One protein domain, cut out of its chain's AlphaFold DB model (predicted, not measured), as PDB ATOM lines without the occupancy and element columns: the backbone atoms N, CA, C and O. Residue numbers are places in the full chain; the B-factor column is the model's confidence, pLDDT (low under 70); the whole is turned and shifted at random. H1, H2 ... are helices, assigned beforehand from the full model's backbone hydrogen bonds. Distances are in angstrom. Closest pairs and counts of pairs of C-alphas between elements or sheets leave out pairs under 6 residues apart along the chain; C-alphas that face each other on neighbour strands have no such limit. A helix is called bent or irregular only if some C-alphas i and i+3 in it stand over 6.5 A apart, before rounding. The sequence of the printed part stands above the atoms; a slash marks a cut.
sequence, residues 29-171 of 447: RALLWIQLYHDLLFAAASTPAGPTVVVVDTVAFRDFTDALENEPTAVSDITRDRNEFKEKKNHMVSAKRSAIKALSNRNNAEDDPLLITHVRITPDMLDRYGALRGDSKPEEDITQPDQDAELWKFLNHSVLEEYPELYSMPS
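What this domain is: This is residues 29 to 171 of the 447 residues of an uncharacterized protein of Phaeosphaeria nodorum (strain SN15 / ATCC MYA-4574 / FGSC 10173) (UniProt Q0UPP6). Helix H1 is the core, and H2, arm H3b of the long bent helix H3, H4 and H5 pack round it: H3b runs side by side with H1 and arm H3a turns off toward H2, while the helical hairpin of H4 and H5 crosses H1 nearly at right angles. H2 packs on residues 30 to 37 of H1 and on H3a, and the four-residue H6 follows H5 near the end of the printed part. The printed part has 143 residues, with six named helices in the order H1 to H6 and no named strand; the class is all helix. It is compact, with a radius of gyration of the C-alphas of 15.1 A, and its outline of 47 by 31 by 24 A is only just elongated.

Where its parts are: H3, residues 78 to 107, is the longest helix; by its hydrogen bonds it was assigned as one helix, but it is bent, with C-alphas 92 and 95 8.4 A apart. Its arms are H3a, residues 78 to 92, 20.7 A long, and H3b, residues 95 to 107, 18.6 A. H1, residues 29 to 45, is 24.1 A long and begins with C-alpha 29 at (-87.086, -97.686, 154.752). H2 is residues 57 to 67, 15.0 A; H4 is residues 123 to 133, 15.3 A; H5 is residues 149 to 162, 20.1 A. H6, residues 165 to 168, spans 5.2 A and ends with C-alpha 168 at (-81.352, -70.826, 134.854).

How they stand to each other: The lines of H3a and H3b are about perpendicular, at 86 degrees. H3b touches residues 38 to 45 of H1, the hub, at a shallow tilt of 23 degrees, the same way; their closest C-alphas are those of Phe 42 and Ile 100, 5.5 A apart. H3a touches H2 with residues 82 to 86 alone, closest at the C-alphas of Phe 61 and Arg 82, 6.6 A. H2 touches H1 at a steep tilt of 51 degrees, opposite ways, closest at the C-alphas of Trp 33 and Phe 64, 7.2 A. H4 touches residues 29 to 36 of H1, about perpendicular at 86 degrees, closest at the C-alphas of Trp 33 and Leu 126, 6.5 A. H5 touches residues 39 to 44 of H1, about perpendicular at 77 degrees, closest at the C-alphas of Leu 40 and Leu 155, 5.6 A. H4 and H5 touch as a helical hairpin at a shallow tilt of 20 degrees, closest at the C-alphas of Leu 132 and Leu 151, 6.1 A. H6 touches no helix. Residues 52 to 53 pair with residues 115 to 116, parallel. Each O i to N i+4 pair is within hydrogen-bond range in H1, H2, H3a, H3b, H4 and H5; H6 is too short for such a pair.

The domain as a whole: The C-alphas farthest apart, those of Ser 76 and Pro 170, are 48.0 A apart. The printed part has no cut. The links H1 to H2, H3 to H4 and H4 to H5 are long. The mean pLDDT of the printed part is 78.4; residues 69 to 80, 107 to 113, 135 to 147 and 167 to 171 are under 70.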
ATOM      1  N   ARG A  29     -88.116 -98.424 155.488       83.62
ATOM      2  CA  ARG A  29     -87.086 -97.686 154.752       83.62
ATOM      3  C   ARG A  29     -87.158 -97.939 153.243       83.62
ATOM      4  O   ARG A  29     -87.051 -96.989 152.470       83.62
ATOM      5  N   ALA A  30     -87.391 -99.182 152.815       84.94
ATOM      6  CA  ALA A  30     -87.575 -99.516 151.404       84.94
ATOM      7  C   ALA A  30     -88.821 -98.846 150.804       84.94
ATOM      8  O   ALA A  30     -88.774 -98.331 149.685       84.94
ATOM      9  N   LEU A  31     -89.926 -98.812 151.554       85.62
ATOM     10  CA  LEU A  31     -91.155 -98.132 151.137       85.62
ATOM     11  C   LEU A  31     -90.946 -96.617 151.013       85.62
ATOM     12  O   LEU A  31     -91.309 -96.030 149.990       85.62
ATOM     13  N   LEU A  32     -90.301 -96.004 152.011       87.56
ATOM     14  CA  LEU A  32     -89.946 -94.584 152.006       87.56
ATOM     15  C   LEU A  32     -89.034 -94.234 150.832       87.56
ATOM     16  O   LEU A  32     -89.227 -93.202 150.194       87.56
ATOM     17  N   TRP A  33     -88.076 -95.102 150.500       90.81
ATOM     18  CA  TRP A  33     -87.183 -94.878 149.366       90.81
ATOM     19  C   TRP A  33     -87.965 -94.835 148.052       90.81
ATOM     20  O   TRP A  33     -87.798 -93.908 147.258       90.81
ATOM     21  N   ILE A  34     -88.864 -95.804 147.838       89.00
ATOM     22  CA  ILE A  34     -89.694 -95.878 146.625       89.00
ATOM     23  C   ILE A  34     -90.527 -94.605 146.465       89.00
ATOM     24  O   ILE A  34     -90.619 -94.078 145.354       89.00
ATOM     25  N   GLN A  35     -91.115 -94.102 147.549       89.69
ATOM     26  CA  GLN A  35     -91.872 -92.851 147.530       89.69
ATOM     27  C   GLN A  35     -90.996 -91.649 147.252       89.69
ATOM     28  O   GLN A  35     -91.260 -90.940 146.286       89.69
ATOM     29  N   LEU A  36     -89.940 -91.448 148.043       91.56
ATOM     30  CA  LEU A  36     -89.039 -90.313 147.898       91.56
ATOM     31  C   LEU A  36     -88.519 -90.207 146.461       91.56
ATOM     32  O   LEU A  36     -88.530 -89.127 145.880       91.56
ATOM     33  N   TYR A  37     -88.152 -91.335 145.849       92.38
ATOM     34  CA  TYR A  37     -87.686 -91.366 144.463       92.38
ATOM     35  C   TYR A  37     -88.716 -90.798 143.483       92.38
ATOM     36  O   TYR A  37     -88.388 -89.998 142.606       92.38
ATOM     37  N   HIS A  38     -89.984 -91.179 143.629       91.06
ATOM     38  CA  HIS A  38     -91.041 -90.699 142.743       91.06
ATOM     39  C   HIS A  38     -91.496 -89.281 143.083       91.06
ATOM     40  O   HIS A  38     -91.890 -88.547 142.180       91.06
ATOM     41  N   ASP A  39     -91.396 -88.881 144.345       90.75
ATOM     42  CA  ASP A  39     -91.708 -87.533 144.811       90.75
ATOM     43  C   ASP A  39     -90.697 -86.523 144.275       90.75
ATOM     44  O   ASP A  39     -91.088 -85.468 143.780       90.75
ATOM     45  N   LEU A  40     -89.411 -86.877 144.277       92.81
ATOM     46  CA  LEU A  40     -88.352 -86.071 143.677       92.81
ATOM     47  C   LEU A  40     -88.515 -85.959 142.159       92.81
ATOM     48  O   LEU A  40     -88.432 -84.864 141.608       92.81
ATOM     49  N   LEU A  41     -88.816 -87.063 141.467       92.19
ATOM     50  CA  LEU A  41     -89.084 -87.028 140.024       92.19
ATOM     51  C   LEU A  41     -90.326 -86.194 139.683       92.19
ATOM     52  O   LEU A  41     -90.356 -85.514 138.657       92.19
ATOM     53  N   PHE A  42     -91.351 -86.235 140.533       90.31
ATOM     54  CA  PHE A  42     -92.536 -85.398 140.385       90.31
ATOM     55  C   PHE A  42     -92.236 -83.918 140.638       90.31
ATOM     56  O   PHE A  42     -92.684 -83.077 139.858       90.31
ATOM     57  N   ALA A  43     -91.436 -83.597 141.658       89.69
ATOM     58  CA  ALA A  43     -90.964 -82.238 141.911       89.69
ATOM     59  C   ALA A  43     -90.155 -81.701 140.721       89.69
ATOM     60  O   ALA A  43     -90.452 -80.617 140.224       89.69
ATOM     61  N   ALA A  44     -89.237 -82.504 140.174       90.56
ATOM     62  CA  ALA A  44     -88.487 -82.168 138.967       90.56
ATOM     63  C   ALA A  44     -89.405 -81.879 137.768       90.56
ATOM     64  O   ALA A  44     -89.286 -80.828 137.135       90.56
ATOM     65  N   ALA A  45     -90.377 -82.759 137.500       88.00
ATOM     66  CA  ALA A  45     -91.344 -82.586 136.412       88.00
ATOM     67  C   ALA A  45     -92.253 -81.356 136.587       88.00
ATOM     68  O   ALA A  45     -92.766 -80.829 135.601       88.00
ATOM     69  N   SER A  46     -92.462 -80.913 137.829       86.56
ATOM     70  CA  SER A  46     -93.325 -79.778 138.179       86.56
ATOM     71  C   SER A  46     -92.599 -78.430 138.145       86.56
ATOM     72  O   SER A  46     -93.221 -77.394 138.380       86.56
ATOM     73  N   THR A  47     -91.292 -78.415 137.872       83.94
ATOM     74  CA  THR A  47     -90.536 -77.161 137.791       83.94
ATOM     75  C   THR A  47     -90.976 -76.309 136.589       83.94
ATOM     76  O   THR A  47     -91.313 -76.852 135.533       83.94
ATOM     77  N   PRO A  48     -90.932 -74.963 136.687       76.38
ATOM     78  CA  PRO A  48     -91.323 -74.070 135.587       76.38
ATOM     79  C   PRO A  48     -90.466 -74.204 134.323       76.38
ATOM     80  O   PRO A  48     -90.911 -73.828 133.236       76.38
ATOM     81  N   ALA A  49     -89.236 -74.708 134.470       75.00
ATOM     82  CA  ALA A  49     -88.346 -75.029 133.361       75.00
ATOM     83  C   ALA A  49     -88.936 -76.122 132.458       75.00
ATOM     84  O   ALA A  49     -88.640 -76.146 131.267       75.00
ATOM     85  N   GLY A  50     -89.793 -76.986 133.013       76.94
ATOM     86  CA  GLY A  50     -90.472 -78.046 132.288       76.94
ATOM     87  C   GLY A  50     -89.513 -79.091 131.710       76.94
ATOM     88  O   GLY A  50     -89.518 -79.295 130.501       76.94
ATOM     89  N   PRO A  51     -88.688 -79.775 132.520       83.81
ATOM     90  CA  PRO A  51     -87.845 -80.850 132.014       83.81
ATOM     91  C   PRO A  51     -88.690 -82.038 131.533       83.81
ATOM     92  O   PRO A  51     -89.850 -82.226 131.929       83.81
ATOM     93  N   THR A  52     -88.072 -82.889 130.721       85.94
ATOM     94  CA  THR A  52     -88.626 -84.196 130.367       85.94
ATOM     95  C   THR A  52     -88.125 -85.226 131.360       85.94
ATOM     96  O   THR A  52     -86.934 -85.525 131.418       85.94
ATOM     97  N   VAL A  53     -89.043 -85.818 132.124       86.62
ATOM     98  CA  VAL A  53     -88.711 -86.819 133.141       86.62
ATOM     99  C   VAL A  53     -89.053 -88.221 132.639       86.62
ATOM    100  O   VAL A  53     -90.194 -88.529 132.284       86.62
ATOM    101  N   VAL A  54     -88.059 -89.110 132.620       84.88
ATOM    102  CA  VAL A  54     -88.208 -90.501 132.173       84.88
ATOM    103  C   VAL A  54     -87.909 -91.449 133.324       84.88
ATOM    104  O   VAL A  54     -86.773 -91.592 133.757       84.88
ATOM    105  N   VAL A  55     -88.933 -92.170 133.781       83.31
ATOM    106  CA  VAL A  55     -88.783 -93.179 134.838       83.31
ATOM    107  C   VAL A  55     -88.158 -94.453 134.263       83.31
ATOM    108  O   VAL A  55     -88.823 -95.202 133.540       83.31
ATOM    109  N   VAL A  56     -86.891 -94.713 134.596       84.31
ATOM    110  CA  VAL A  56     -86.156 -95.916 134.176       84.31
ATOM    111  C   VAL A  56     -86.060 -96.920 135.331       84.31
ATOM    112  O   VAL A  56     -85.184 -96.831 136.184       84.31
ATOM    113  N   ASP A  57     -86.942 -97.923 135.333       81.44
ATOM    114  CA  ASP A  57     -87.065 -98.900 136.432       81.44
ATOM    115  C   ASP A  57     -85.771 -99.652 136.766       81.44
ATOM    116  O   ASP A  57     -85.571-100.048 137.907       81.44
ATOM    117  N   THR A  58     -84.908 -99.901 135.778       78.56
ATOM    118  CA  THR A  58     -83.640-100.610 136.002       78.56
ATOM    119  C   THR A  58     -82.621 -99.763 136.749       78.56
ATOM    120  O   THR A  58     -81.848-100.318 137.518       78.56
ATOM    121  N   VAL A  59     -82.621 -98.448 136.520       82.38
ATOM    122  CA  VAL A  59     -81.745 -97.509 137.231       82.38
ATOM    123  C   VAL A  59     -82.261 -97.337 138.654       82.38
ATOM    124  O   VAL A  59     -81.519 -97.586 139.593       82.38
ATOM    125  N   ALA A  60     -83.565 -97.077 138.803       82.75
ATOM    126  CA  ALA A  60     -84.208 -96.964 140.110       82.75
ATOM    127  C   ALA A  60     -83.999 -98.215 140.980       82.75
ATOM    128  O   ALA A  60     -83.727 -98.094 142.164       82.75
ATOM    129  N   PHE A  61     -84.097 -99.419 140.402       83.44
ATOM    130  CA  PHE A  61     -83.885-100.657 141.154       83.44
ATOM    131  C   PHE A  61     -82.432-100.848 141.607       83.44
ATOM    132  O   PHE A  61     -82.211-101.321 142.713       83.44
ATOM    133  N   ARG A  62     -81.448-100.476 140.779       82.25
ATOM    134  CA  ARG A  62     -80.035-100.545 141.169       82.25
ATOM    135  C   ARG A  62     -79.735 -99.561 142.299       82.25
ATOM    136  O   ARG A  62     -79.151 -99.934 143.303       82.25
ATOM    137  N   ASP A  63     -80.182 -98.319 142.158       82.25
ATOM    138  CA  ASP A  63     -79.919 -97.298 143.173       82.25
ATOM    139  C   ASP A  63     -80.668 -97.621 144.485       82.25
ATOM    140  O   ASP A  63     -80.177 -97.328 145.573       82.25
ATOM    141  N   PHE A  64     -81.823 -98.291 144.391       84.19
ATOM    142  CA  PHE A  64     -82.535 -98.878 145.527       84.19
ATOM    143  C   PHE A  64     -81.715 -99.969 146.223       84.19
ATOM    144  O   PHE A  64     -81.599 -99.941 147.447       84.19
ATOM    145  N   THR A  65     -81.136-100.915 145.473       81.00
ATOM    146  CA  THR A  65     -80.300-101.965 146.071       81.00
ATOM    147  C   THR A  65     -79.062-101.373 146.727       81.00
ATOM    148  O   THR A  65     -78.788-101.716 147.870       81.00
ATOM    149  N   ASP A  66     -78.391-100.423 146.071       79.19
ATOM    150  CA  ASP A  66     -77.195 -99.754 146.597       79.19
ATOM    151  C   ASP A  66     -77.517 -98.969 147.885       79.19
ATOM    152  O   ASP A  66     -76.765 -98.996 148.858       79.19
ATOM    153  N   ALA A  67     -78.674 -98.297 147.934       76.62
ATOM    154  CA  ALA A  67     -79.117 -97.552 149.114       76.62
ATOM    155  C   ALA A  67     -79.478 -98.451 150.311       76.62
ATOM    156  O   ALA A  67     -79.475 -97.980 151.452       76.62
ATOM    157  N   LEU A  68     -79.789 -99.726 150.059       75.94
ATOM    158  CA  LEU A  68     -80.213-100.704 151.061       75.94
ATOM    159  C   LEU A  68     -79.222-101.865 151.228       75.94
ATOM    160  O   LEU A  68     -79.548-102.821 151.922       75.94
ATOM    161  N   GLU A  69     -78.006-101.782 150.672       68.06
ATOM    162  CA  GLU A  69     -76.977-102.842 150.733       68.06
ATOM    163  C   GLU A  69     -76.614-103.272 152.168       68.06
ATOM    164  O   GLU A  69     -76.124-104.379 152.384       68.06
ATOM    165  N   ASN A  70     -76.877-102.415 153.160       58.28
ATOM    166  CA  ASN A  70     -76.658-102.708 154.578       58.28
ATOM    167  C   ASN A  70     -77.903-103.253 155.303       58.28
ATOM    168  O   ASN A  70     -77.812-103.617 156.477       58.28
ATOM    169  N   GLU A  71     -79.066-103.301 154.649       58.41
ATOM    170  CA  GLU A  71     -80.260-103.941 155.194       58.41
ATOM    171  C   GLU A  71     -80.244-105.443 154.880       58.41
ATOM    172  O   GLU A  71     -79.858-105.844 153.781       58.41
ATOM    173  N   PRO A  72     -80.694-106.306 155.809       43.91
ATOM    174  CA  PRO A  72     -80.789-107.744 155.591       43.91
ATOM    175  C   PRO A  72     -81.973-108.060 154.666       43.91
ATOM    176  O   PRO A  72     -82.942-108.702 155.064       43.91
ATOM    177  N   THR A  73     -81.928-107.593 153.422       50.38
ATOM    178  CA  THR A  73     -82.842-108.047 152.377       50.38
ATOM    179  C   THR A  73     -82.219-109.263 151.712       50.38
ATOM    180  O   THR A  73     -81.060-109.269 151.304       50.38
ATOM    181  N   ALA A  74     -82.977-110.357 151.685       44.44
ATOM    182  CA  ALA A  74     -82.546-111.642 151.157       44.44
ATOM    183  C   ALA A  74     -82.433-111.593 149.623       44.44
ATOM    184  O   ALA A  74     -83.259-112.172 148.918       44.44
ATOM    185  N   VAL A  75     -81.409-110.908 149.105       46.06
ATOM    186  CA  VAL A  75     -81.090-110.857 147.673       46.06
ATOM    187  C   VAL A  75     -80.579-112.234 147.256       46.06
ATOM    188  O   VAL A  75     -79.390-112.540 147.302       46.06
ATOM    189  N   SER A  76     -81.518-113.115 146.921       50.75
ATOM    190  CA  SER A  76     -81.242-114.475 146.447       50.75
ATOM    191  C   SER A  76     -81.504-114.625 144.947       50.75
ATOM    192  O   SER A  76     -80.903-115.500 144.327       50.75
ATOM    193  N   ASP A  77     -82.325-113.750 144.340       55.72
ATOM    194  CA  ASP A  77     -82.592-113.723 142.896       55.72
ATOM    195  C   ASP A  77     -82.953-112.308 142.394       55.72
ATOM    196  O   ASP A  77     -84.108-111.881 142.411       55.72
ATOM    197  N   ILE A  78     -81.956-111.621 141.828       59.16
ATOM    198  CA  ILE A  78     -82.034-110.251 141.282       59.16
ATOM    199  C   ILE A  78     -83.214-110.058 140.305       59.16
ATOM    200  O   ILE A  78     -83.761-108.958 140.186       59.16
ATOM    201  N   THR A  79     -83.624-111.099 139.569       59.19
ATOM    202  CA  THR A  79     -84.692-110.968 138.562       59.19
ATOM    203  C   THR A  79     -86.079-110.981 139.194       59.19
ATOM    204  O   THR A  79     -86.950-110.216 138.760       59.19
ATOM    205  N   ARG A  80     -86.284-111.837 140.203       61.28
ATOM    206  CA  ARG A  80     -87.515-111.885 140.998       61.28
ATOM    207  C   ARG A  80     -87.678-110.579 141.773       61.28
ATOM    208  O   ARG A  80     -88.696-109.909 141.611       61.28
ATOM    209  N   ASP A  81     -86.618-110.154 142.450       72.69
ATOM    210  CA  ASP A  81     -86.610-108.968 143.309       72.69
ATOM    211  C   ASP A  81     -86.903-107.683 142.500       72.69
ATOM    212  O   ASP A  81     -87.643-106.800 142.939       72.69
ATOM    213  N   ARG A  82     -86.441-107.603 141.241       79.12
ATOM    214  CA  ARG A  82     -86.778-106.485 140.338       79.12
ATOM    215  C   ARG A  82     -88.254-106.458 139.932       79.12
ATOM    216  O   ARG A  82     -88.812-105.381 139.711       79.12
ATOM    217  N   ASN A  83     -88.877-107.616 139.727       79.69
ATOM    218  CA  ASN A  83     -90.296-107.676 139.368       79.69
ATOM    219  C   ASN A  83     -91.173-107.330 140.573       79.69
ATOM    220  O   ASN A  83     -92.106-106.544 140.415       79.69
ATOM    221  N   GLU A  84     -90.815-107.825 141.756       82.38
ATOM    222  CA  GLU A  84     -91.469-107.475 143.018       82.38
ATOM    223  C   GLU A  84     -91.341-105.974 143.308       82.38
ATOM    224  O   GLU A  84     -92.340-105.314 143.591       82.38
ATOM    225  N   PHE A  85     -90.156-105.385 143.107       84.88
ATOM    226  CA  PHE A  85     -89.964-103.933 143.174       84.88
ATOM    227  C   PHE A  85     -90.890-103.183 142.217       84.88
ATOM    228  O   PHE A  85     -91.539-102.212 142.603       84.88
ATOM    229  N   LYS A  86     -90.989-103.626 140.958       86.38
ATOM    230  CA  LYS A  86     -91.882-102.992 139.977       86.38
ATOM    231  C   LYS A  86     -93.339-103.078 140.399       86.38
ATOM    232  O   LYS A  86     -94.050-102.089 140.241       86.38
ATOM    233  N   GLU A  87     -93.783-104.232 140.879       86.81
ATOM    234  CA  GLU A  87     -95.150-104.443 141.343       86.81
ATOM    235  C   GLU A  87     -95.458-103.555 142.546       86.81
ATOM    236  O   GLU A  87     -96.416-102.780 142.501       86.81
ATOM    237  N   LYS A  88     -94.579-103.555 143.554       87.06
ATOM    238  CA  LYS A  88     -94.738-102.743 144.760       87.06
ATOM    239  C   LYS A  88     -94.738-101.250 144.451       87.06
ATOM    240  O   LYS A  88     -95.648-100.531 144.854       87.06
ATOM    241  N   LYS A  89     -93.787-100.789 143.641       87.94
ATOM    242  CA  LYS A  89     -93.748 -99.419 143.120       87.94
ATOM    243  C   LYS A  89     -95.030 -99.065 142.364       87.94
ATOM    244  O   LYS A  89     -95.598 -98.003 142.576       87.94
ATOM    245  N   ASN A  90     -95.502 -99.929 141.464       86.88
ATOM    246  CA  ASN A  90     -96.727 -99.657 140.709       86.88
ATOM    247  C   ASN A  90     -97.944 -99.549 141.623       86.88
ATOM    248  O   ASN A  90     -98.791 -98.703 141.368       86.88
ATOM    249  N   HIS A  91     -98.017-100.366 142.669       84.62
ATOM    250  CA  HIS A  91     -99.066-100.263 143.671       84.62
ATOM    251  C   HIS A  91     -99.007 -98.921 144.414       84.62
ATOM    252  O   HIS A  91    -100.024 -98.253 144.549       84.62
ATOM    253  N   MET A  92     -97.815 -98.509 144.850       82.31
ATOM    254  CA  MET A  92     -97.649 -97.345 145.726       82.31
ATOM    255  C   MET A  92     -97.776 -95.997 145.017       82.31
ATOM    256  O   MET A  92     -98.353 -95.086 145.584       82.31
ATOM    257  N   VAL A  93     -97.231 -95.857 143.805       83.69
ATOM    258  CA  VAL A  93     -97.048 -94.540 143.156       83.69
ATOM    259  C   VAL A  93     -97.629 -94.491 141.737       83.69
ATOM    260  O   VAL A  93     -97.127 -93.790 140.852       83.69
ATOM    261  N   SER A  94     -98.679 -95.276 141.463       82.81
ATOM    262  CA  SER A  94     -99.319 -95.327 140.132       82.81
ATOM    263  C   SER A  94     -99.828 -93.961 139.660       82.81
ATOM    264  O   SER A  94     -99.620 -93.596 138.493       82.81
ATOM    265  N   ALA A  95    -100.464 -93.200 140.554       80.38
ATOM    266  CA  ALA A  95    -101.019 -91.889 140.246       80.38
ATOM    267  C   ALA A  95     -99.896 -90.887 139.948       80.38
ATOM    268  O   ALA A  95     -99.900 -90.265 138.882       80.38
ATOM    269  N   LYS A  96     -98.862 -90.825 140.800       84.62
ATOM    270  CA  LYS A  96     -97.677 -89.979 140.569       84.62
ATOM    271  C   LYS A  96     -96.969 -90.286 139.259       84.62
ATOM    272  O   LYS A  96     -96.664 -89.373 138.500       84.62
ATOM    273  N   ARG A  97     -96.755 -91.560 138.920       85.56
ATOM    274  CA  ARG A  97     -96.138 -91.932 137.632       85.56
ATOM    275  C   ARG A  97     -96.953 -91.445 136.436       85.56
ATOM    276  O   ARG A  97     -96.379 -91.032 135.427       85.56
ATOM    277  N   SER A  98     -98.276 -91.497 136.546       83.75
ATOM    278  CA  SER A  98     -99.178 -90.988 135.512       83.75
ATOM    279  C   SER A  98     -99.089 -89.463 135.403       83.75
ATOM    280  O   SER A  98     -98.995 -88.946 134.291       83.75
ATOM    281  N   ALA A  99     -99.011 -88.758 136.536       84.12
ATOM    282  CA  ALA A  99     -98.828 -87.309 136.586       84.12
ATOM    283  C   ALA A  99     -97.470 -86.863 136.009       84.12
ATOM    284  O   ALA A  99     -97.438 -85.998 135.137       84.12
ATOM    285  N   ILE A 100     -96.363 -87.518 136.389       87.38
ATOM    286  CA  ILE A 100     -95.018 -87.279 135.824       87.38
ATOM    287  C   ILE A 100     -95.044 -87.423 134.301       87.38
ATOM    288  O   ILE A 100     -94.501 -86.588 133.578       87.38
ATOM    289  N   LYS A 101     -95.697 -88.477 133.796       86.00
ATOM    290  CA  LYS A 101     -95.822 -88.717 132.356       86.00
ATOM    291  C   LYS A 101     -96.644 -87.629 131.665       86.00
ATOM    292  O   LYS A 101     -96.274 -87.217 130.570       86.00
ATOM    293  N   ALA A 102     -97.738 -87.172 132.274       83.00
ATOM    294  CA  ALA A 102     -98.558 -86.093 131.728       83.00
ATOM    295  C   ALA A 102     -97.774 -84.771 131.648       83.00
ATOM    296  O   ALA A 102     -97.755 -84.147 130.587       83.00
ATOM    297  N   LEU A 103     -97.062 -84.403 132.719       82.31
ATOM    298  CA  LEU A 103     -96.197 -83.221 132.764       82.31
ATOM    299  C   LEU A 103     -95.067 -83.309 131.730       82.31
ATOM    300  O   LEU A 103     -94.900 -82.411 130.912       82.31
ATOM    301  N   SER A 104     -94.367 -84.441 131.673       81.81
ATOM    302  CA  SER A 104     -93.273 -84.641 130.712       81.81
ATOM    303  C   SER A 104     -93.761 -84.614 129.261       81.81
ATOM    304  O   SER A 104     -93.090 -84.078 128.387       81.81
ATOM    305  N   ASN A 105     -94.945 -85.164 128.977       79.94
ATOM    306  CA  ASN A 105     -95.534 -85.112 127.638       79.94
ATOM    307  C   ASN A 105     -95.924 -83.692 127.222       79.94
ATOM    308  O   ASN A 105     -95.785 -83.363 126.049       79.94
ATOM    309  N   ARG A 106     -96.393 -82.867 128.164       73.75
ATOM    310  CA  ARG A 106     -96.669 -81.447 127.918       73.75
ATOM    311  C   ARG A 106     -95.392 -80.692 127.542       73.75
ATOM    312  O   ARG A 106     -95.438 -79.837 126.665       73.75
ATOM    313  N   ASN A 107     -94.271 -81.046 128.162       68.38
ATOM    314  CA  ASN A 107     -92.984 -80.378 127.969       68.38
ATOM    315  C   ASN A 107     -92.204 -80.875 126.734       68.38
ATOM    316  O   ASN A 107     -91.459 -80.118 126.128       68.38
ATOM    317  N   ASN A 108     -92.441 -82.115 126.288       58.97
ATOM    318  CA  ASN A 108     -91.867 -82.696 125.059       58.97
ATOM    319  C   ASN A 108     -92.271 -81.975 123.752       58.97
ATOM    320  O   ASN A 108     -91.885 -82.416 122.670       58.97
ATOM    321  N   ALA A 109     -93.090 -80.925 123.831       54.00
ATOM    322  CA  ALA A 109     -93.433 -80.071 122.699       54.00
ATOM    323  C   ALA A 109     -92.341 -79.034 122.370       54.00
ATOM    324  O   ALA A 109     -92.437 -78.379 121.334       54.00
ATOM    325  N   GLU A 110     -91.327 -78.879 123.226       55.25
ATOM    326  CA  GLU A 110     -90.206 -77.957 123.027       55.25
ATOM    327  C   GLU A 110     -88.976 -78.667 122.433       55.25
ATOM    328  O   GLU A 110     -88.777 -79.866 122.644       55.25
ATOM    329  N   ASP A 111     -88.149 -77.927 121.685       51.56
ATOM    330  CA  ASP A 111     -86.868 -78.427 121.182       51.56
ATOM    331  C   ASP A 111     -85.840 -78.461 122.330       51.56
ATOM    332  O   ASP A 111     -85.485 -77.432 122.901       51.56
ATOM    333  N   ASP A 112     -85.391 -79.677 122.652       60.34
ATOM    334  CA  ASP A 112     -84.352 -80.039 123.634       60.34
ATOM    335  C   ASP A 112     -84.652 -79.739 125.125       60.34
ATOM    336  O   ASP A 112     -83.918 -79.005 125.794       60.34
ATOM    337  N   PRO A 113     -85.728 -80.313 125.703       69.62
ATOM    338  CA  PRO A 113     -85.966 -80.223 127.136       69.62
ATOM    339  C   PRO A 113     -84.887 -80.993 127.908       69.62
ATOM    340  O   PRO A 113     -84.521 -82.111 127.537       69.62
ATOM    341  N   LEU A 114     -84.434 -80.433 129.037       80.88
ATOM    342  CA  LEU A 114     -83.522 -81.125 129.951       80.88
ATOM    343  C   LEU A 114     -84.094 -82.504 130.302       80.88
ATOM    344  O   LEU A 114     -85.207 -82.615 130.823       80.88
ATOM    345  N   LEU A 115     -83.328 -83.552 130.008       84.69
ATOM    346  CA  LEU A 115     -83.737 -84.930 130.231       84.69
ATOM    347  C   LEU A 115     -83.296 -85.401 131.619       84.69
ATOM    348  O   LEU A 115     -82.112 -85.630 131.860       84.69
ATOM    349  N   ILE A 116     -84.262 -85.645 132.500       86.94
ATOM    350  CA  ILE A 116     -84.029 -86.198 133.839       86.94
ATOM    351  C   ILE A 116     -84.450 -87.669 133.837       86.94
ATOM    352  O   ILE A 116     -85.609 -88.009 133.600       86.94
ATOM    353  N   THR A 117     -83.494 -88.566 134.072       82.38
ATOM    354  CA  THR A 117     -83.715 -90.030 134.057       82.38
ATOM    355  C   THR A 117     -83.641 -90.673 135.437       82.38
ATOM    356  O   THR A 117     -84.113 -91.799 135.619       82.38
ATOM    357  N   HIS A 118     -83.040 -89.972 136.392       83.81
ATOM    358  CA  HIS A 118     -82.806 -90.410 137.759       83.81
ATOM    359  C   HIS A 118     -82.733 -89.181 138.669       83.81
ATOM    360  O   HIS A 118     -82.608 -88.070 138.171       83.81
ATOM    361  N   VAL A 119     -82.854 -89.392 139.976       86.62
ATOM    362  CA  VAL A 119     -82.513 -88.418 141.021       86.62
ATOM    363  C   VAL A 119     -81.823 -89.223 142.109       86.62
ATOM    364  O   VAL A 119     -82.330 -90.282 142.501       86.62
ATOM    365  N   ARG A 120     -80.655 -88.780 142.562       87.75
ATOM    366  CA  ARG A 120     -79.892 -89.505 143.571       87.75
ATOM    367  C   ARG A 120     -80.534 -89.318 144.943       87.75
ATOM    368  O   ARG A 120     -80.773 -88.204 145.393       87.75
ATOM    369  N   ILE A 121     -80.740 -90.423 145.654       89.38
ATOM    370  CA  ILE A 121     -81.187 -90.404 147.051       89.38
ATOM    371  C   ILE A 121     -79.995 -90.678 147.957       89.38
ATOM    372  O   ILE A 121     -79.341 -91.716 147.844       89.38
ATOM    373  N   THR A 122     -79.719 -89.754 148.871       88.81
ATOM    374  CA  THR A 122     -78.753 -89.967 149.953       88.81
ATOM    375  C   THR A 122     -79.456 -90.507 151.207       88.81
ATOM    376  O   THR A 122     -80.664 -90.311 151.367       88.81
ATOM    377  N   PRO A 123     -78.727 -91.166 152.128       86.00
ATOM    378  CA  PRO A 123     -79.294 -91.596 153.407       86.00
ATOM    379  C   PRO A 123     -79.921 -90.442 154.204       86.00
ATOM    380  O   PRO A 123     -81.044 -90.581 154.679       86.00
ATOM    381  N   ASP A 124     -79.254 -89.285 154.254       89.06
ATOM    382  CA  ASP A 124     -79.742 -88.098 154.970       89.06
ATOM    383  C   ASP A 124     -81.051 -87.556 154.375       89.06
ATOM    384  O   ASP A 124     -81.941 -87.117 155.105       89.06
ATOM    385  N   MET A 125     -81.196 -87.601 153.044       91.31
ATOM    386  CA  MET A 125     -82.448 -87.229 152.379       91.31
ATOM    387  C   MET A 125     -83.582 -88.167 152.771       91.31
ATOM    388  O   MET A 125     -84.698 -87.706 152.993       91.31
ATOM    389  N   LEU A 126     -83.302 -89.467 152.861       89.00
ATOM    390  CA  LEU A 126     -84.295 -90.468 153.225       89.00
ATOM    391  C   LEU A 126     -84.752 -90.313 154.679       89.00
ATOM    392  O   LEU A 126     -85.952 -90.347 154.948       89.00
ATOM    393  N   ASP A 127     -83.818 -90.063 155.596       89.25
ATOM    394  CA  ASP A 127     -84.120 -89.841 157.011       89.25
ATOM    395  C   ASP A 127     -84.921 -88.544 157.209       89.25
ATOM    396  O   ASP A 127     -85.926 -88.518 157.925       89.25
ATOM    397  N   ARG A 128     -84.532 -87.469 156.511       90.81
ATOM    398  CA  ARG A 128     -85.258 -86.193 156.539       90.81
ATOM    399  C   ARG A 128     -86.646 -86.305 155.912       90.81
ATOM    400  O   ARG A 128     -87.589 -85.726 156.443       90.81
ATOM    401  N   TYR A 129     -86.781 -87.048 154.816       90.75
ATOM    402  CA  TYR A 129     -88.072 -87.322 154.188       90.75
ATOM    403  C   TYR A 129     -88.998 -88.103 155.124       90.75
ATOM    404  O   TYR A 129     -90.155 -87.723 155.275       90.75
ATOM    405  N   GLY A 130     -88.483 -89.134 155.806       88.00
ATOM    406  CA  GLY A 130     -89.235 -89.877 156.821       88.00
ATOM    407  C   GLY A 130     -89.712 -88.976 157.964       88.00
ATOM    408  O   GLY A 130     -90.884 -89.007 158.323       88.00
ATOM    409  N   ALA A 131     -88.843 -88.097 158.473       88.12
ATOM    410  CA  ALA A 131     -89.211 -87.143 159.519       88.12
ATOM    411  C   ALA A 131     -90.284 -86.132 159.069       88.12
ATOM    412  O   ALA A 131     -91.170 -85.804 159.853       88.12
ATOM    413  N   LEU A 132     -90.216 -85.651 157.820       87.12
ATOM    414  CA  LEU A 132     -91.201 -84.723 157.247       87.12
ATOM    415  C   LEU A 132     -92.554 -85.392 156.980       87.12
ATOM    416  O   LEU A 132     -93.592 -84.782 157.205       87.12
ATOM    417  N   ARG A 133     -92.552 -86.654 156.537       79.44
ATOM    418  CA  ARG A 133     -93.771 -87.459 156.365       79.44
ATOM    419  C   ARG A 133     -94.429 -87.806 157.703       79.44
ATOM    420  O   ARG A 133     -95.648 -87.964 157.750       79.44
ATOM    421  N   GLY A 134     -93.652 -87.908 158.781       72.62
ATOM    422  CA  GLY A 134     -94.151 -88.267 160.108       72.62
ATOM    423  C   GLY A 134     -94.861 -89.628 160.115       72.62
ATOM    424  O   GLY A 134     -94.484 -90.528 159.372       72.62
ATOM    425  N   ASP A 135     -95.929 -89.757 160.911       61.06
ATOM    426  CA  ASP A 135     -96.762 -90.976 161.009       61.06
ATOM    427  C   ASP A 135     -97.693 -91.197 159.796       61.06
ATOM    428  O   ASP A 135     -98.541 -92.099 159.800       61.06
ATOM    429  N   SER A 136     -97.601 -90.348 158.766       57.97
ATOM    430  CA  SER A 136     -98.445 -90.453 157.576       57.97
ATOM    431  C   SER A 136     -98.190 -91.787 156.895       57.97
ATOM    432  O   SER A 136     -97.043 -92.188 156.678       57.97
ATOM    433  N   LYS A 137     -99.267 -92.492 156.535       58.16
ATOM    434  CA  LYS A 137     -99.114 -93.790 155.891       58.16
ATOM    435  C   LYS A 137     -98.318 -93.624 154.592       58.16
ATOM    436  O   LYS A 137     -98.590 -92.692 153.832       58.16
ATOM    437  N   PRO A 138     -97.428 -94.581 154.283       55.72
ATOM    438  CA  PRO A 138     -96.715 -94.645 153.010       55.72
ATOM    439  C   PRO A 138     -97.654 -94.424 151.786       55.72
ATOM    440  O   PRO A 138     -97.274 -93.903 150.746       55.72
ATOM    441  N   GLU A 139     -98.923 -94.790 151.883       57.16
ATOM    442  CA  GLU A 139     -99.853 -94.815 150.750       57.16
ATOM    443  C   GLU A 139    -100.450 -93.451 150.348       57.16
ATOM    444  O   GLU A 139    -101.150 -93.378 149.339       57.16
ATOM    445  N   GLU A 140    -100.197 -92.366 151.087       64.94
ATOM    446  CA  GLU A 140    -100.734 -91.049 150.725       64.94
ATOM    447  C   GLU A 140     -99.856 -90.345 149.675       64.94
ATOM    448  O   GLU A 140     -98.771 -89.828 149.953       64.94
ATOM    449  N   ASP A 141    -100.325 -90.311 148.430       65.38
ATOM    450  CA  ASP A 141     -99.642 -89.629 147.333       65.38
ATOM    451  C   ASP A 141     -99.794 -88.100 147.442       65.38
ATOM    452  O   ASP A 141    -100.883 -87.552 147.272       65.38
ATOM    453  N   ILE A 142     -98.678 -87.386 147.620       65.19
ATOM    454  CA  ILE A 142     -98.638 -85.926 147.414       65.19
ATOM    455  C   ILE A 142     -98.814 -85.644 145.925       65.19
ATOM    456  O   ILE A 142     -97.951 -85.972 145.105       65.19
ATOM    457  N   THR A 143     -99.949 -85.062 145.578       64.25
ATOM    458  CA  THR A 143    -100.361 -84.784 144.197       64.25
ATOM    459  C   THR A 143    -100.303 -83.301 143.866       64.25
ATOM    460  O   THR A 143    -100.322 -82.946 142.689       64.25
ATOM    461  N   GLN A 144    -100.209 -82.438 144.883       62.16
ATOM    462  CA  GLN A 144    -100.129 -80.993 144.711       62.16
ATOM    463  C   GLN A 144     -99.049 -80.369 145.612       62.16
ATOM    464  O   GLN A 144     -98.922 -80.778 146.766       62.16
ATOM    465  N   PRO A 145     -98.325 -79.348 145.116       59.88
ATOM    466  CA  PRO A 145     -97.362 -78.549 145.883       59.88
ATOM    467  C   PRO A 145     -97.873 -78.028 147.230       59.88
ATOM    468  O   PRO A 145     -97.117 -77.943 148.194       59.88
ATOM    469  N   ASP A 146     -99.160 -77.687 147.289       64.44
ATOM    470  CA  ASP A 146     -99.757 -76.968 148.416       64.44
ATOM    471  C   ASP A 146    -100.232 -77.902 149.544       64.44
ATOM    472  O   ASP A 146    -100.651 -77.427 150.598       64.44
ATOM    473  N   GLN A 147    -100.180 -79.225 149.337       66.69
ATOM    474  CA  GLN A 147    -100.625 -80.219 150.325       66.69
ATOM    475  C   GLN A 147     -99.675 -80.319 151.525       66.69
ATOM    476  O   GLN A 147    -100.134 -80.535 152.642       66.69
ATOM    477  N   ASP A 148     -98.373 -80.127 151.302       77.00
ATOM    478  CA  ASP A 148     -97.360 -80.082 152.355       77.00
ATOM    479  C   ASP A 148     -96.214 -79.153 151.927       77.00
ATOM    480  O   ASP A 148     -95.328 -79.523 151.154       77.00
ATOM    481  N   ALA A 149     -96.253 -77.913 152.417       81.12
ATOM    482  CA  ALA A 149     -95.319 -76.871 152.007       81.12
ATOM    483  C   ALA A 149     -93.872 -77.143 152.457       81.12
ATOM    484  O   ALA A 149     -92.931 -76.769 151.752       81.12
ATOM    485  N   GLU A 150     -93.670 -77.776 153.618       84.56
ATOM    486  CA  GLU A 150     -92.324 -78.074 154.119       84.56
ATOM    487  C   GLU A 150     -91.699 -79.225 153.340       84.56
ATOM    488  O   GLU A 150     -90.545 -79.129 152.903       84.56
ATOM    489  N   LEU A 151     -92.485 -80.269 153.086       87.19
ATOM    490  CA  LEU A 151     -92.066 -81.390 152.266       87.19
ATOM    491  C   LEU A 151     -91.816 -80.964 150.820       87.19
ATOM    492  O   LEU A 151     -90.775 -81.291 150.251       87.19
ATOM    493  N   TRP A 152     -92.696 -80.147 150.241       87.25
ATOM    494  CA  TRP A 152     -92.501 -79.619 148.892       87.25
ATOM    495  C   TRP A 152     -91.252 -78.739 148.781       87.25
ATOM    496  O   TRP A 152     -90.504 -78.825 147.803       87.25
ATOM    497  N   LYS A 153     -90.977 -77.917 149.800       88.62
ATOM    498  CA  LYS A 153     -89.747 -77.121 149.869       88.62
ATOM    499  C   LYS A 153     -88.506 -78.012 149.918       88.62
ATOM    500  O   LYS A 153     -87.542 -77.726 149.211       88.62
ATOM    501  N   PHE A 154     -88.529 -79.079 150.716       92.75
ATOM    502  CA  PHE A 154     -87.442 -80.058 150.780       92.75
ATOM    503  C   PHE A 154     -87.216 -80.755 149.430       92.75
ATOM    504  O   PHE A 154     -86.078 -80.802 148.957       92.75
ATOM    505  N   LEU A 155     -88.282 -81.239 148.790       92.00
ATOM    506  CA  LEU A 155     -88.205 -81.938 147.505       92.00
ATOM    507  C   LEU A 155     -87.648 -81.028 146.404       92.00
ATOM    508  O   LEU A 155     -86.699 -81.408 145.723       92.00
ATOM    509  N   ASN A 156     -88.170 -79.803 146.272       89.62
ATOM    510  CA  ASN A 156     -87.657 -78.845 145.290       89.62
ATOM    511  C   ASN A 156     -86.204 -78.476 145.548       89.62
ATOM    512  O   ASN A 156     -85.421 -78.418 144.609       89.62
ATOM    513  N   HIS A 157     -85.834 -78.216 146.801       91.00
ATOM    514  CA  HIS A 157     -84.456 -77.867 147.121       91.00
ATOM    515  C   HIS A 157     -83.499 -79.001 146.746       91.00
ATOM    516  O   HIS A 157     -82.515 -78.745 146.065       91.00
ATOM    517  N   SER A 158     -83.849 -80.243 147.092       92.75
ATOM    518  CA  SER A 158     -83.040 -81.425 146.774       92.75
ATOM    519  C   SER A 158     -82.877 -81.619 145.262       92.75
ATOM    520  O   SER A 158     -81.777 -81.862 144.780       92.75
ATOM    521  N   VAL A 159     -83.961 -81.452 144.497       91.00
ATOM    522  CA  VAL A 159     -83.911 -81.530 143.028       91.00
ATOM    523  C   VAL A 159     -83.044 -80.418 142.437       91.00
ATOM    524  O   VAL A 159     -82.285 -80.668 141.508       91.00
ATOM    525  N   LEU A 160     -83.149 -79.193 142.952       87.31
ATOM    526  CA  LEU A 160     -82.402 -78.041 142.440       87.31
ATOM    527  C   LEU A 160     -80.916 -78.075 142.805       87.31
ATOM    528  O   LEU A 160     -80.108 -77.516 142.069       87.31
ATOM    529  N   GLU A 161     -80.548 -78.704 143.920       89.38
ATOM    530  CA  GLU A 161     -79.144 -78.959 144.254       89.38
ATOM    531  C   GLU A 161     -78.499 -79.937 143.265       89.38
ATOM    532  O   GLU A 161     -77.348 -79.740 142.877       89.38
ATOM    533  N   GLU A 162     -79.237 -80.963 142.828       88.88
ATOM    534  CA  GLU A 162     -78.742 -81.939 141.851       88.88
ATOM    535  C   GLU A 162     -78.800 -81.415 140.407       88.88
ATOM    536  O   GLU A 162     -77.892 -81.678 139.621       88.88
ATOM    537  N   TYR A 163     -79.828 -80.630 140.075       88.25
ATOM    538  CA  TYR A 163     -80.074 -80.075 138.741       88.25
ATOM    539  C   TYR A 163     -80.179 -78.543 138.783       88.25
ATOM    540  O   TYR A 163     -81.273 -77.980 138.633       88.25
ATOM    541  N   PRO A 164     -79.055 -77.827 138.967       85.25
ATOM    542  CA  PRO A 164     -79.061 -76.371 139.072       85.25
ATOM    543  C   PRO A 164     -79.504 -75.680 137.774       85.25
ATOM    544  O   PRO A 164     -79.972 -74.538 137.822       85.25
ATOM    545  N   GLU A 165     -79.421 -76.346 136.611       79.75
ATOM    546  CA  GLU A 165     -79.846 -75.754 135.336       79.75
ATOM    547  C   GLU A 165     -81.341 -75.409 135.325       79.75
ATOM    548  O   GLU A 165     -81.746 -74.450 134.659       79.75
ATOM    549  N   LEU A 166     -82.147 -76.108 136.132       80.38
ATOM    550  CA  LEU A 166     -83.577 -75.843 136.312       80.38
ATOM    551  C   LEU A 166     -83.867 -74.424 136.838       80.38
ATOM    552  O   LEU A 166     -84.965 -73.918 136.623       80.38
ATOM    553  N   TYR A 167     -82.896 -73.760 137.482       69.19
ATOM    554  CA  TYR A 167     -83.011 -72.370 137.954       69.19
ATOM    555  C   TYR A 167     -82.710 -71.334 136.862       69.19
ATOM    556  O   TYR A 167     -83.190 -70.202 136.905       69.19
ATOM    557  N   SER A 168     -81.869 -71.714 135.902       63.22
ATOM    558  CA  SER A 168     -81.352 -70.826 134.854       63.22
ATOM    559  C   SER A 168     -82.219 -70.800 133.594       63.22
ATOM    560  O   SER A 168     -82.085 -69.903 132.761       63.22
ATOM    561  N   MET A 169     -83.124 -71.770 133.465       60.81
ATOM    562  CA  MET A 169     -84.011 -71.903 132.318       60.81
ATOM    563  C   MET A 169     -85.195 -70.932 132.439       60.81
ATOM    564  O   MET A 169     -85.974 -71.034 133.391       60.81
ATOM    565  N   PRO A 170     -85.384 -69.995 131.489       57.72
ATOM    566  CA  PRO A 170     -86.608 -69.207 131.436       57.72
ATOM    567  C   PRO A 170     -87.808 -70.145 131.283       57.72
ATOM    568  O   PRO A 170     -87.738 -71.143 130.558       57.72
ATOM    569  N   SER A 171     -88.915 -69.831 131.961       57.44
ATOM    570  CA  SER A 171     -90.113 -70.672 131.886       57.44
ATOM    571  C   SER A 171     -90.564 -70.844 130.433       57.44
ATOM    572  O   SER A 171     -90.319 -69.969 129.596       57.44
TER     573      SER A 171